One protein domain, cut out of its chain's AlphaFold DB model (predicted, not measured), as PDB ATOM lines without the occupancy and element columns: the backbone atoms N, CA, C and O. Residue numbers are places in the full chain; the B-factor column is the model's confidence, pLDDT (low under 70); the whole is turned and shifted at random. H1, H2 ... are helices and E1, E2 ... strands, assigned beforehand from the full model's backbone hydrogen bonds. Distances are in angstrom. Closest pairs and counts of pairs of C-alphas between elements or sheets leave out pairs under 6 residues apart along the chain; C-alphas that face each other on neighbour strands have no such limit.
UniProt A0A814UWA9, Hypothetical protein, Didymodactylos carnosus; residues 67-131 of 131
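Overview. This is residues 67 to 131 of the 131 residues of the protein "Hypothetical protein" of Didymodactylos carnosus (UniProt A0A814UWA9). Two small strand hairpins, E1 with E2 and then E3 with E4, follow each other at an angle, with one short helix, H1, nearer the middle of a loose rod. The tip of the hairpin E1 and E2 makes one end of the length, and the unnamed tail, residues 112 to 131, reaches the other. The 65 printed residues hold four named strands and then one named helix, in the order E1, E2, E3, E4, H1; each two-stranded sheet is antiparallel. The class is mixed, helices and strands, with under half of the residues in named elements. The whole is loose, with a radius of gyration of the C-alphas of 15.1 A and spans of 53 by 25 by 22 A.

Along the chain. E1, residues 75 to 79, begins at C-alpha 75 (-25.890, -27.891, -61.614) and is 13.0 A long. E2, residues 82 to 86, is 12.4 A long. E3, residues 88 to 91, measures 9.8 A, and E4, residues 94 to 97, 10.1 A. H1, residues 104 to 111, is 10.7 A long and ends at C-alpha 111 (-30.837, -32.267, -76.707).

Arrangement. E1 and E2 form a hairpin at 143 degrees, with N 77 and O 84 2.8 A apart, within hydrogen-bond range. E2 runs on into E3 across a break of 1 residue, at 55 degrees. E3 and E4 form a hairpin at 139 degrees, with N 89 and O 96 2.8 A apart, within range. The closest C-alphas of E2 and E4, those of Val 86 and Gly 97, are 6.0 A apart. Residues 71 to 72 pair antiparallel with residues 100 to 101. H1 is apart from E1, E2 and E3; its O i to N i+4 pairs are each within hydrogen-bond range.

Size, cuts and confidence. The two C-alphas farthest apart, those of Ser 80 and Thr 131, the chain's last residue, are 55.3 A apart. The printed part has no cut and no long link between named elements. Residues 117 to 118 and 126 to 131 are under pLDDT 70.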
ATOM      1  N   GLY A  67     -36.548 -50.490 -67.184       84.44
ATOM      2  CA  GLY A  67     -37.545 -49.443 -67.024       84.44
ATOM      3  C   GLY A  67     -37.002 -48.037 -67.260       84.44
ATOM      4  O   GLY A  67     -35.815 -47.823 -67.506       84.44
ATOM      5  N   VAL A  68     -37.914 -47.070 -67.173       85.94
ATOM      6  CA  VAL A  68     -37.625 -45.658 -67.440       85.94
ATOM      7  C   VAL A  68     -36.583 -45.117 -66.458       85.94
ATOM      8  O   VAL A  68     -36.714 -45.257 -65.239       85.94
ATOM      9  N   LEU A  69     -35.557 -44.449 -66.993       87.25
ATOM     10  CA  LEU A  69     -34.481 -43.858 -66.199       87.25
ATOM     11  C   LEU A  69     -34.814 -42.443 -65.747       87.25
ATOM     12  O   LEU A  69     -34.579 -41.466 -66.461       87.25
ATOM     13  N   ARG A  70     -35.274 -42.330 -64.503       90.31
ATOM     14  CA  ARG A  70     -35.412 -41.040 -63.828       90.31
ATOM     15  C   ARG A  70     -34.032 -40.466 -63.500       90.31
ATOM     16  O   ARG A  70     -33.234 -41.106 -62.816       90.31
ATOM     17  N   THR A  71     -33.775 -39.237 -63.935       90.56
ATOM     18  CA  THR A  71     -32.481 -38.555 -63.795       90.56
ATOM     19  C   THR A  71     -32.623 -37.310 -62.934       90.56
ATOM     20  O   THR A  71     -33.358 -36.390 -63.275       90.56
ATOM     21  N   LYS A  72     -31.901 -37.255 -61.812       94.38
ATOM     22  CA  LYS A  72     -31.762 -36.030 -61.018       94.38
ATOM     23  C   LYS A  72     -30.480 -35.316 -61.431       94.38
ATOM     24  O   LYS A  72     -29.405 -35.900 -61.309       94.38
ATOM     25  N   LEU A  73     -30.601 -34.074 -61.887       94.75
ATOM     26  CA  LEU A  73     -29.472 -33.238 -62.274       94.75
ATOM     27  C   LEU A  73     -29.306 -32.102 -61.262       94.75
ATOM     28  O   LEU A  73     -30.267 -31.407 -60.953       94.75
ATOM     29  N   ASP A  74     -28.088 -31.919 -60.760       95.69
ATOM     30  CA  ASP A  74     -27.716 -30.825 -59.863       95.69
ATOM     31  C   ASP A  74     -26.563 -30.039 -60.523       95.69
ATOM     32  O   ASP A  74     -25.474 -30.572 -60.737       95.69
ATOM     33  N   ILE A  75     -26.810 -28.777 -60.884       95.75
ATOM     34  CA  ILE A  75     -25.890 -27.891 -61.614       95.75
ATOM     35  C   ILE A  75     -25.434 -26.749 -60.702       95.75
ATOM     36  O   ILE A  75     -26.241 -25.992 -60.156       95.75
ATOM     37  N   MET A  76     -24.117 -26.576 -60.612       95.69
ATOM     38  CA  MET A  76     -23.471 -25.460 -59.923       95.69
ATOM     39  C   MET A  76     -22.724 -24.584 -60.924       95.69
ATOM     40  O   MET A  76     -21.989 -25.086 -61.772       95.69
ATOM     41  N   ARG A  77     -22.872 -23.265 -60.795       92.38
ATOM     42  CA  ARG A  77     -22.116 -22.275 -61.563       92.38
ATOM     43  C   ARG A  77     -21.223 -21.478 -60.626       92.38
ATOM     44  O   ARG A  77     -21.721 -20.816 -59.723       92.38
ATOM     45  N   THR A  78     -19.920 -21.478 -60.873       91.25
ATOM     46  CA  THR A  78     -18.992 -20.606 -60.144       91.25
ATOM     47  C   THR A  78     -18.977 -19.221 -60.782       91.25
ATOM     48  O   THR A  78     -18.686 -19.089 -61.969       91.25
ATOM     49  N   VAL A  79     -19.282 -18.182 -60.004       89.06
ATOM     50  CA  VAL A  79     -19.213 -16.775 -60.429       89.06
ATOM     51  C   VAL A  79     -18.365 -16.021 -59.417       89.06
ATOM     52  O   VAL A  79     -18.675 -16.027 -58.230       89.06
ATOM     53  N   SER A  80     -17.265 -15.415 -59.870       88.94
ATOM     54  CA  SER A  80     -16.316 -14.699 -59.000       88.94
ATOM     55  C   SER A  80     -15.846 -15.530 -57.793       88.94
ATOM     56  O   SER A  80     -15.731 -15.024 -56.682       88.94
ATOM     57  N   GLY A  81     -15.624 -16.834 -58.002       87.19
ATOM     58  CA  GLY A  81     -15.200 -17.776 -56.957       87.19
ATOM     59  C   GLY A  81     -16.318 -18.299 -56.046       87.19
ATOM     60  O   GLY A  81     -16.065 -19.186 -55.236       87.19
ATOM     61  N   ILE A  82     -17.554 -17.814 -56.192       90.69
ATOM     62  CA  ILE A  82     -18.701 -18.254 -55.393       90.69
ATOM     63  C   ILE A  82     -19.479 -19.326 -56.172       90.69
ATOM     64  O   ILE A  82     -19.926 -19.047 -57.289       90.69
ATOM     65  N   PRO A  83     -19.670 -20.540 -55.622       92.62
ATOM     66  CA  PRO A  83     -20.523 -21.549 -56.235       92.62
ATOM     67  C   PRO A  83     -21.999 -21.189 -56.021       92.62
ATOM     68  O   PRO A  83     -22.479 -21.113 -54.892       92.62
ATOM     69  N   LEU A  84     -22.723 -20.979 -57.115       95.25
ATOM     70  CA  LEU A  84     -24.144 -20.654 -57.116       95.25
ATOM     71  C   LEU A  84     -24.947 -21.814 -57.722       95.25
ATOM     72  O   LEU A  84     -24.656 -22.226 -58.850       95.25
ATOM     73  N   PRO A  85     -25.972 -22.335 -57.025       95.06
ATOM     74  CA  PRO A  85     -26.830 -23.369 -57.582       95.06
ATOM     75  C   PRO A  85     -27.705 -22.792 -58.695       95.06
ATOM     76  O   PRO A  85     -28.414 -21.801 -58.510       95.06
ATOM     77  N   VAL A  86     -27.691 -23.442 -59.856       96.38
ATOM     78  CA  VAL A  86     -28.654 -23.159 -60.923       96.38
ATOM     79  C   VAL A  86     -29.946 -23.878 -60.559       96.38
ATOM     80  O   VAL A  86     -29.937 -25.085 -60.356       96.38
ATOM     81  N   ARG A  87     -31.067 -23.168 -60.434       96.38
ATOM     82  CA  ARG A  87     -32.352 -23.800 -60.088       96.38
ATOM     83  C   ARG A  87     -32.976 -24.522 -61.283       96.38
ATOM     84  O   ARG A  87     -32.500 -24.391 -62.407       96.38
ATOM     85  N   CYS A  88     -34.032 -25.284 -61.022       96.75
ATOM     86  CA  CYS A  88     -34.938 -25.738 -62.067       96.75
ATOM     87  C   CYS A  88     -35.812 -24.566 -62.537       96.75
ATOM     88  O   CYS A  88     -36.394 -23.864 -61.705       96.75
ATOM     89  N   TYR A  89     -35.895 -24.358 -63.847       95.75
ATOM     90  CA  TYR A  89     -36.712 -23.332 -64.495       95.75
ATOM     91  C   TYR A  89     -37.597 -23.958 -65.568       95.75
ATOM     92  O   TYR A  89     -37.256 -25.000 -66.120       95.75
ATOM     93  N   ILE A  90     -38.703 -23.291 -65.891       94.50
ATOM     94  CA  ILE A  90     -39.505 -23.611 -67.071       94.50
ATOM     95  C   ILE A  90     -39.171 -22.597 -68.164       94.50
ATOM     96  O   ILE A  90     -39.337 -21.396 -67.956       94.50
ATOM     97  N   VAL A  91     -38.705 -23.082 -69.311       91.38
ATOM     98  CA  VAL A  91     -38.422 -22.288 -70.513       91.38
ATOM     99  C   VAL A  91     -39.172 -22.938 -71.666       91.38
ATOM    100  O   VAL A  91     -39.023 -24.135 -71.891       91.38
ATOM    101  N   ASP A  92     -40.041 -22.183 -72.337       90.81
ATOM    102  CA  ASP A  92     -40.880 -22.678 -73.441       90.81
ATOM    103  C   ASP A  92     -41.670 -23.959 -73.100       90.81
ATOM    104  O   ASP A  92     -41.833 -24.868 -73.913       90.81
ATOM    105  N   GLY A  93     -42.154 -24.044 -71.855       89.81
ATOM    106  CA  GLY A  93     -42.905 -25.197 -71.348       89.81
ATOM    107  C   GLY A  93     -42.048 -26.409 -70.962       89.81
ATOM    108  O   GLY A  93     -42.613 -27.446 -70.621       89.81
ATOM    109  N   LYS A  94     -40.714 -26.293 -70.981       89.88
ATOM    110  CA  LYS A  94     -39.768 -27.378 -70.674       89.88
ATOM    111  C   LYS A  94     -38.925 -27.097 -69.437       89.88
ATOM    112  O   LYS A  94     -38.556 -25.954 -69.175       89.88
ATOM    113  N   GLU A  95     -38.586 -28.151 -68.699       92.50
ATOM    114  CA  GLU A  95     -37.713 -28.080 -67.525       92.50
ATOM    115  C   GLU A  95     -36.236 -27.913 -67.920       92.50
ATOM    116  O   GLU A  95     -35.654 -28.754 -68.602       92.50
ATOM    117  N   VAL A  96     -35.589 -26.852 -67.440       92.31
ATOM    118  CA  VAL A  96     -34.174 -26.553 -67.699       92.31
ATOM    119  C   VAL A  96     -33.463 -26.234 -66.385       92.31
ATOM    120  O   VAL A  96     -33.915 -25.392 -65.610       92.31
ATOM    121  N   GLY A  97     -32.315 -26.871 -66.140       94.00
ATOM    122  CA  GLY A  97     -31.462 -26.607 -64.979       94.00
ATOM    123  C   GLY A  97     -31.380 -27.790 -64.014       94.00
ATOM    124  O   GLY A  97     -31.361 -28.944 -64.439       94.00
ATOM    125  N   SER A  98     -31.300 -27.512 -62.709       96.75
ATOM    126  CA  SER A  98     -31.230 -28.567 -61.681       96.75
ATOM    127  C   SER A  98     -32.607 -29.168 -61.392       96.75
ATOM    128  O   SER A  98     -33.235 -28.843 -60.381       96.75
ATOM    129  N   CYS A  99     -33.106 -29.988 -62.314       96.31
ATOM    130  CA  CYS A  99     -34.430 -30.609 -62.260       96.31
ATOM    131  C   CYS A  99     -34.345 -32.127 -62.027       96.31
ATOM    132  O   CYS A  99     -33.276 -32.744 -62.075       96.31
ATOM    133  N   THR A 100     -35.499 -32.751 -61.774       96.00
ATOM    134  CA  THR A 100     -35.620 -34.214 -61.796       96.00
ATOM    135  C   THR A 100     -36.401 -34.648 -63.024       96.00
ATOM    136  O   THR A 100     -37.627 -34.670 -63.014       96.00
ATOM    137  N   TYR A 101     -35.664 -35.059 -64.044       93.62
ATOM    138  CA  TYR A 101     -36.193 -35.497 -65.321       93.62
ATOM    139  C   TYR A 101     -36.760 -36.918 -65.206       93.62
ATOM    140  O   TYR A 101     -36.063 -37.818 -64.722       93.62
ATOM    141  N   PRO A 102     -38.015 -37.156 -65.620       91.50
ATOM    142  CA  PRO A 102     -38.663 -38.452 -65.447       91.50
ATOM    143  C   PRO A 102     -38.095 -39.537 -66.366       91.50
ATOM    144  O   PRO A 102     -38.127 -40.700 -65.978       91.50
ATOM    145  N   ASP A 103     -37.566 -39.161 -67.533       90.12
ATOM    146  CA  ASP A 103     -37.096 -40.076 -68.574       90.12
ATOM    147  C   ASP A 103     -35.827 -39.530 -69.252       90.12
ATOM    148  O   ASP A 103     -35.855 -38.501 -69.934       90.12
ATOM    149  N   LEU A 104     -34.703 -40.226 -69.061       87.19
ATOM    150  CA  LEU A 104     -33.411 -39.880 -69.651       87.19
ATOM    151  C   LEU A 104     -33.423 -39.937 -71.185       87.19
ATOM    152  O   LEU A 104     -32.792 -39.105 -71.830       87.19
ATOM    153  N   CYS A 105     -34.119 -40.903 -71.779       88.25
ATOM    154  CA  CYS A 105     -34.150 -41.051 -73.230       88.25
ATOM    155  C   CYS A 105     -34.991 -39.953 -73.882       88.25
ATOM    156  O   CYS A 105     -34.616 -39.442 -74.940       88.25
ATOM    157  N   ALA A 106     -36.073 -39.528 -73.226       87.75
ATOM    158  CA  ALA A 106     -36.804 -38.335 -73.638       87.75
ATOM    159  C   ALA A 106     -35.911 -37.087 -73.571       87.75
ATOM    160  O   ALA A 106     -35.851 -36.344 -74.547       87.75
ATOM    161  N   LEU A 107     -35.156 -36.907 -72.479       88.50
ATOM    162  CA  LEU A 107     -34.234 -35.779 -72.317       88.50
ATOM    163  C   LEU A 107     -33.161 -35.731 -73.419       88.50
ATOM    164  O   LEU A 107     -32.950 -34.682 -74.018       88.50
ATOM    165  N   ILE A 108     -32.501 -36.853 -73.729       87.38
ATOM    166  CA  ILE A 108     -31.457 -36.890 -74.771       87.38
ATOM    167  C   ILE A 108     -32.042 -36.561 -76.153       87.38
ATOM    168  O   ILE A 108     -31.407 -35.844 -76.923       87.38
ATOM    169  N   LYS A 109     -33.266 -37.019 -76.452       86.69
ATOM    170  CA  LYS A 109     -33.969 -36.668 -77.696       86.69
ATOM    171  C   LYS A 109     -34.235 -35.167 -77.823       86.69
ATOM    172  O   LYS A 109     -34.262 -34.657 -78.934       86.69
ATOM    173  N   GLU A 110     -34.455 -34.457 -76.719       83.88
ATOM    174  CA  GLU A 110     -34.616 -32.998 -76.767       83.88
ATOM    175  C   GLU A 110     -33.298 -32.254 -76.996       83.88
ATOM    176  O   GLU A 110     -33.316 -31.131 -77.491       83.88
ATOM    177  N   LEU A 111     -32.171 -32.866 -76.625       81.19
ATOM    178  CA  LEU A 111     -30.837 -32.267 -76.707       81.19
ATOM    179  C   LEU A 111     -30.091 -32.602 -78.005       81.19
ATOM    180  O   LEU A 111     -29.099 -31.947 -78.316       81.19
ATOM    181  N   SER A 112     -30.517 -33.635 -78.731       80.50
ATOM    182  CA  SER A 112     -29.833 -34.119 -79.928       80.50
ATOM    183  C   SER A 112     -30.821 -34.444 -81.036       80.50
ATOM    184  O   SER A 112     -31.563 -35.421 -80.952       80.50
ATOM    185  N   ASP A 113     -30.725 -33.697 -82.135       76.69
ATOM    186  CA  ASP A 113     -31.491 -33.949 -83.362       76.69
ATOM    187  C   ASP A 113     -31.147 -35.300 -84.011       76.69
ATOM    188  O   ASP A 113     -31.906 -35.830 -84.820       76.69
ATOM    189  N   THR A 114     -29.996 -35.878 -83.655       77.56
ATOM    190  CA  THR A 114     -29.532 -37.174 -84.178       77.56
ATOM    191  C   THR A 114     -29.981 -38.367 -83.332       77.56
ATOM    192  O   THR A 114     -29.861 -39.508 -83.776       77.56
ATOM    193  N   PHE A 115     -30.509 -38.135 -82.123       79.94
ATOM    194  CA  PHE A 115     -30.950 -39.201 -81.228       79.94
ATOM    195  C   PHE A 115     -32.439 -39.503 -81.425       79.94
ATOM    196  O   PHE A 115     -33.298 -38.631 -81.297       79.94
ATOM    197  N   THR A 116     -32.772 -40.771 -81.667       72.56
ATOM    198  CA  THR A 116     -34.164 -41.238 -81.739       72.56
ATOM    199  C   THR A 116     -34.524 -42.040 -80.492       72.56
ATOM    200  O   THR A 116     -33.679 -42.716 -79.910       72.56
ATOM    201  N   LEU A 117     -35.796 -42.045 -80.080       69.19
ATOM    202  CA  LEU A 117     -36.239 -42.900 -78.961       69.19
ATOM    203  C   LEU A 117     -36.031 -44.398 -79.239       69.19
ATOM    204  O   LEU A 117     -35.954 -45.193 -78.310       69.19
ATOM    205  N   GLU A 118     -35.912 -44.792 -80.504       68.25
ATOM    206  CA  GLU A 118     -35.583 -46.161 -80.904       68.25
ATOM    207  C   GLU A 118     -34.120 -46.519 -80.632       68.25
ATOM    208  O   GLU A 118     -33.829 -47.679 -80.358       68.25
ATOM    209  N   SER A 119     -33.226 -45.523 -80.648       73.56
ATOM    210  CA  SER A 119     -31.814 -45.674 -80.275       73.56
ATOM    211  C   SER A 119     -31.601 -45.807 -78.763       73.56
ATOM    212  O   SER A 119     -30.526 -46.206 -78.315       73.56
ATOM    213  N   CYS A 120     -32.639 -45.535 -77.966       79.38
ATOM    214  CA  CYS A 120     -32.664 -45.903 -76.558       79.38
ATOM    215  C   CYS A 120     -32.747 -47.432 -76.434       79.38
ATOM    216  O   CYS A 120     -33.547 -48.077 -77.116       79.38
ATOM    217  N   ALA A 121     -31.938 -48.015 -75.544       74.62
ATOM    218  CA  ALA A 121     -31.967 -49.451 -75.291       74.62
ATOM    219  C   ALA A 121     -33.386 -49.913 -74.912       74.62
ATOM    220  O   ALA A 121     -34.045 -49.276 -74.091       74.62
ATOM    221  N   GLU A 122     -33.841 -51.030 -75.489       71.56
ATOM    222  CA  GLU A 122     -35.207 -51.551 -75.305       71.56
ATOM    223  C   GLU A 122     -35.569 -51.735 -73.826       71.56
ATOM    224  O   GLU A 122     -36.659 -51.380 -73.394       71.56
ATOM    225  N   GLU A 123     -34.605 -52.196 -73.028       72.81
ATOM    226  CA  GLU A 123     -34.748 -52.393 -71.584       72.81
ATOM    227  C   GLU A 123     -35.103 -51.100 -70.825       72.81
ATOM    228  O   GLU A 123     -35.630 -51.173 -69.717       72.81
ATOM    229  N   LEU A 124     -34.821 -49.924 -71.399       72.56
ATOM    230  CA  LEU A 124     -35.040 -48.607 -70.793       72.56
ATOM    231  C   LEU A 124     -36.319 -47.921 -71.282       72.56
ATOM    232  O   LEU A 124     -36.683 -46.855 -70.782       72.56
ATOM    233  N   LYS A 125     -37.011 -48.518 -72.258       70.75
ATOM    234  CA  LYS A 125     -38.291 -48.005 -72.741       70.75
ATOM    235  C   LYS A 125     -39.374 -48.229 -71.677       70.75
ATOM    236  O   LYS A 125     -39.284 -49.170 -70.880       70.75
ATOM    237  N   PRO A 126     -40.416 -47.381 -71.628       64.81
ATOM    238  CA  PRO A 126     -41.546 -47.616 -70.743       64.81
ATOM    239  C   PRO A 126     -42.166 -48.975 -71.067       64.81
ATOM    240  O   PRO A 126     -42.605 -49.220 -72.192       64.81
ATOM    241  N   HIS A 127     -42.204 -49.866 -70.075       57.28
ATOM    242  CA  HIS A 127     -42.899 -51.136 -70.218       57.28
ATOM    243  C   HIS A 127     -44.372 -50.818 -70.489       57.28
ATOM    244  O   HIS A 127     -45.044 -50.224 -69.643       57.28
ATOM    245  N   LYS A 128     -44.881 -51.195 -71.668       53.44
ATOM    246  CA  LYS A 128     -46.327 -51.234 -71.886       53.44
ATOM    247  C   LYS A 128     -46.876 -52.263 -70.903       53.44
ATOM    248  O   LYS A 128     -46.683 -53.461 -71.090       53.44
ATOM    249  N   LEU A 129     -47.488 -51.790 -69.821       48.41
ATOM    250  CA  LEU A 129     -48.403 -52.611 -69.044       48.41
ATOM    251  C   LEU A 129     -49.477 -53.063 -70.034       48.41
ATOM    252  O   LEU A 129     -50.117 -52.219 -70.659       48.41
ATOM    253  N   PHE A 130     -49.584 -54.372 -70.247       47.38
ATOM    254  CA  PHE A 130     -50.673 -54.963 -71.012       47.38
ATOM    255  C   PHE A 130     -51.992 -54.470 -70.397       47.38
ATOM    256  O   PHE A 130     -52.319 -54.840 -69.270       47.38
ATOM    257  N   THR A 131     -52.680 -53.574 -71.102       42.72
ATOM    258  CA  THR A 131     -54.115 -53.307 -70.941       42.72
ATOM    259  C   THR A 131     -54.899 -54.304 -71.761       42.72
ATOM    260  O   THR A 131     -54.495 -54.493 -72.934       42.72
TER     261      THR A 131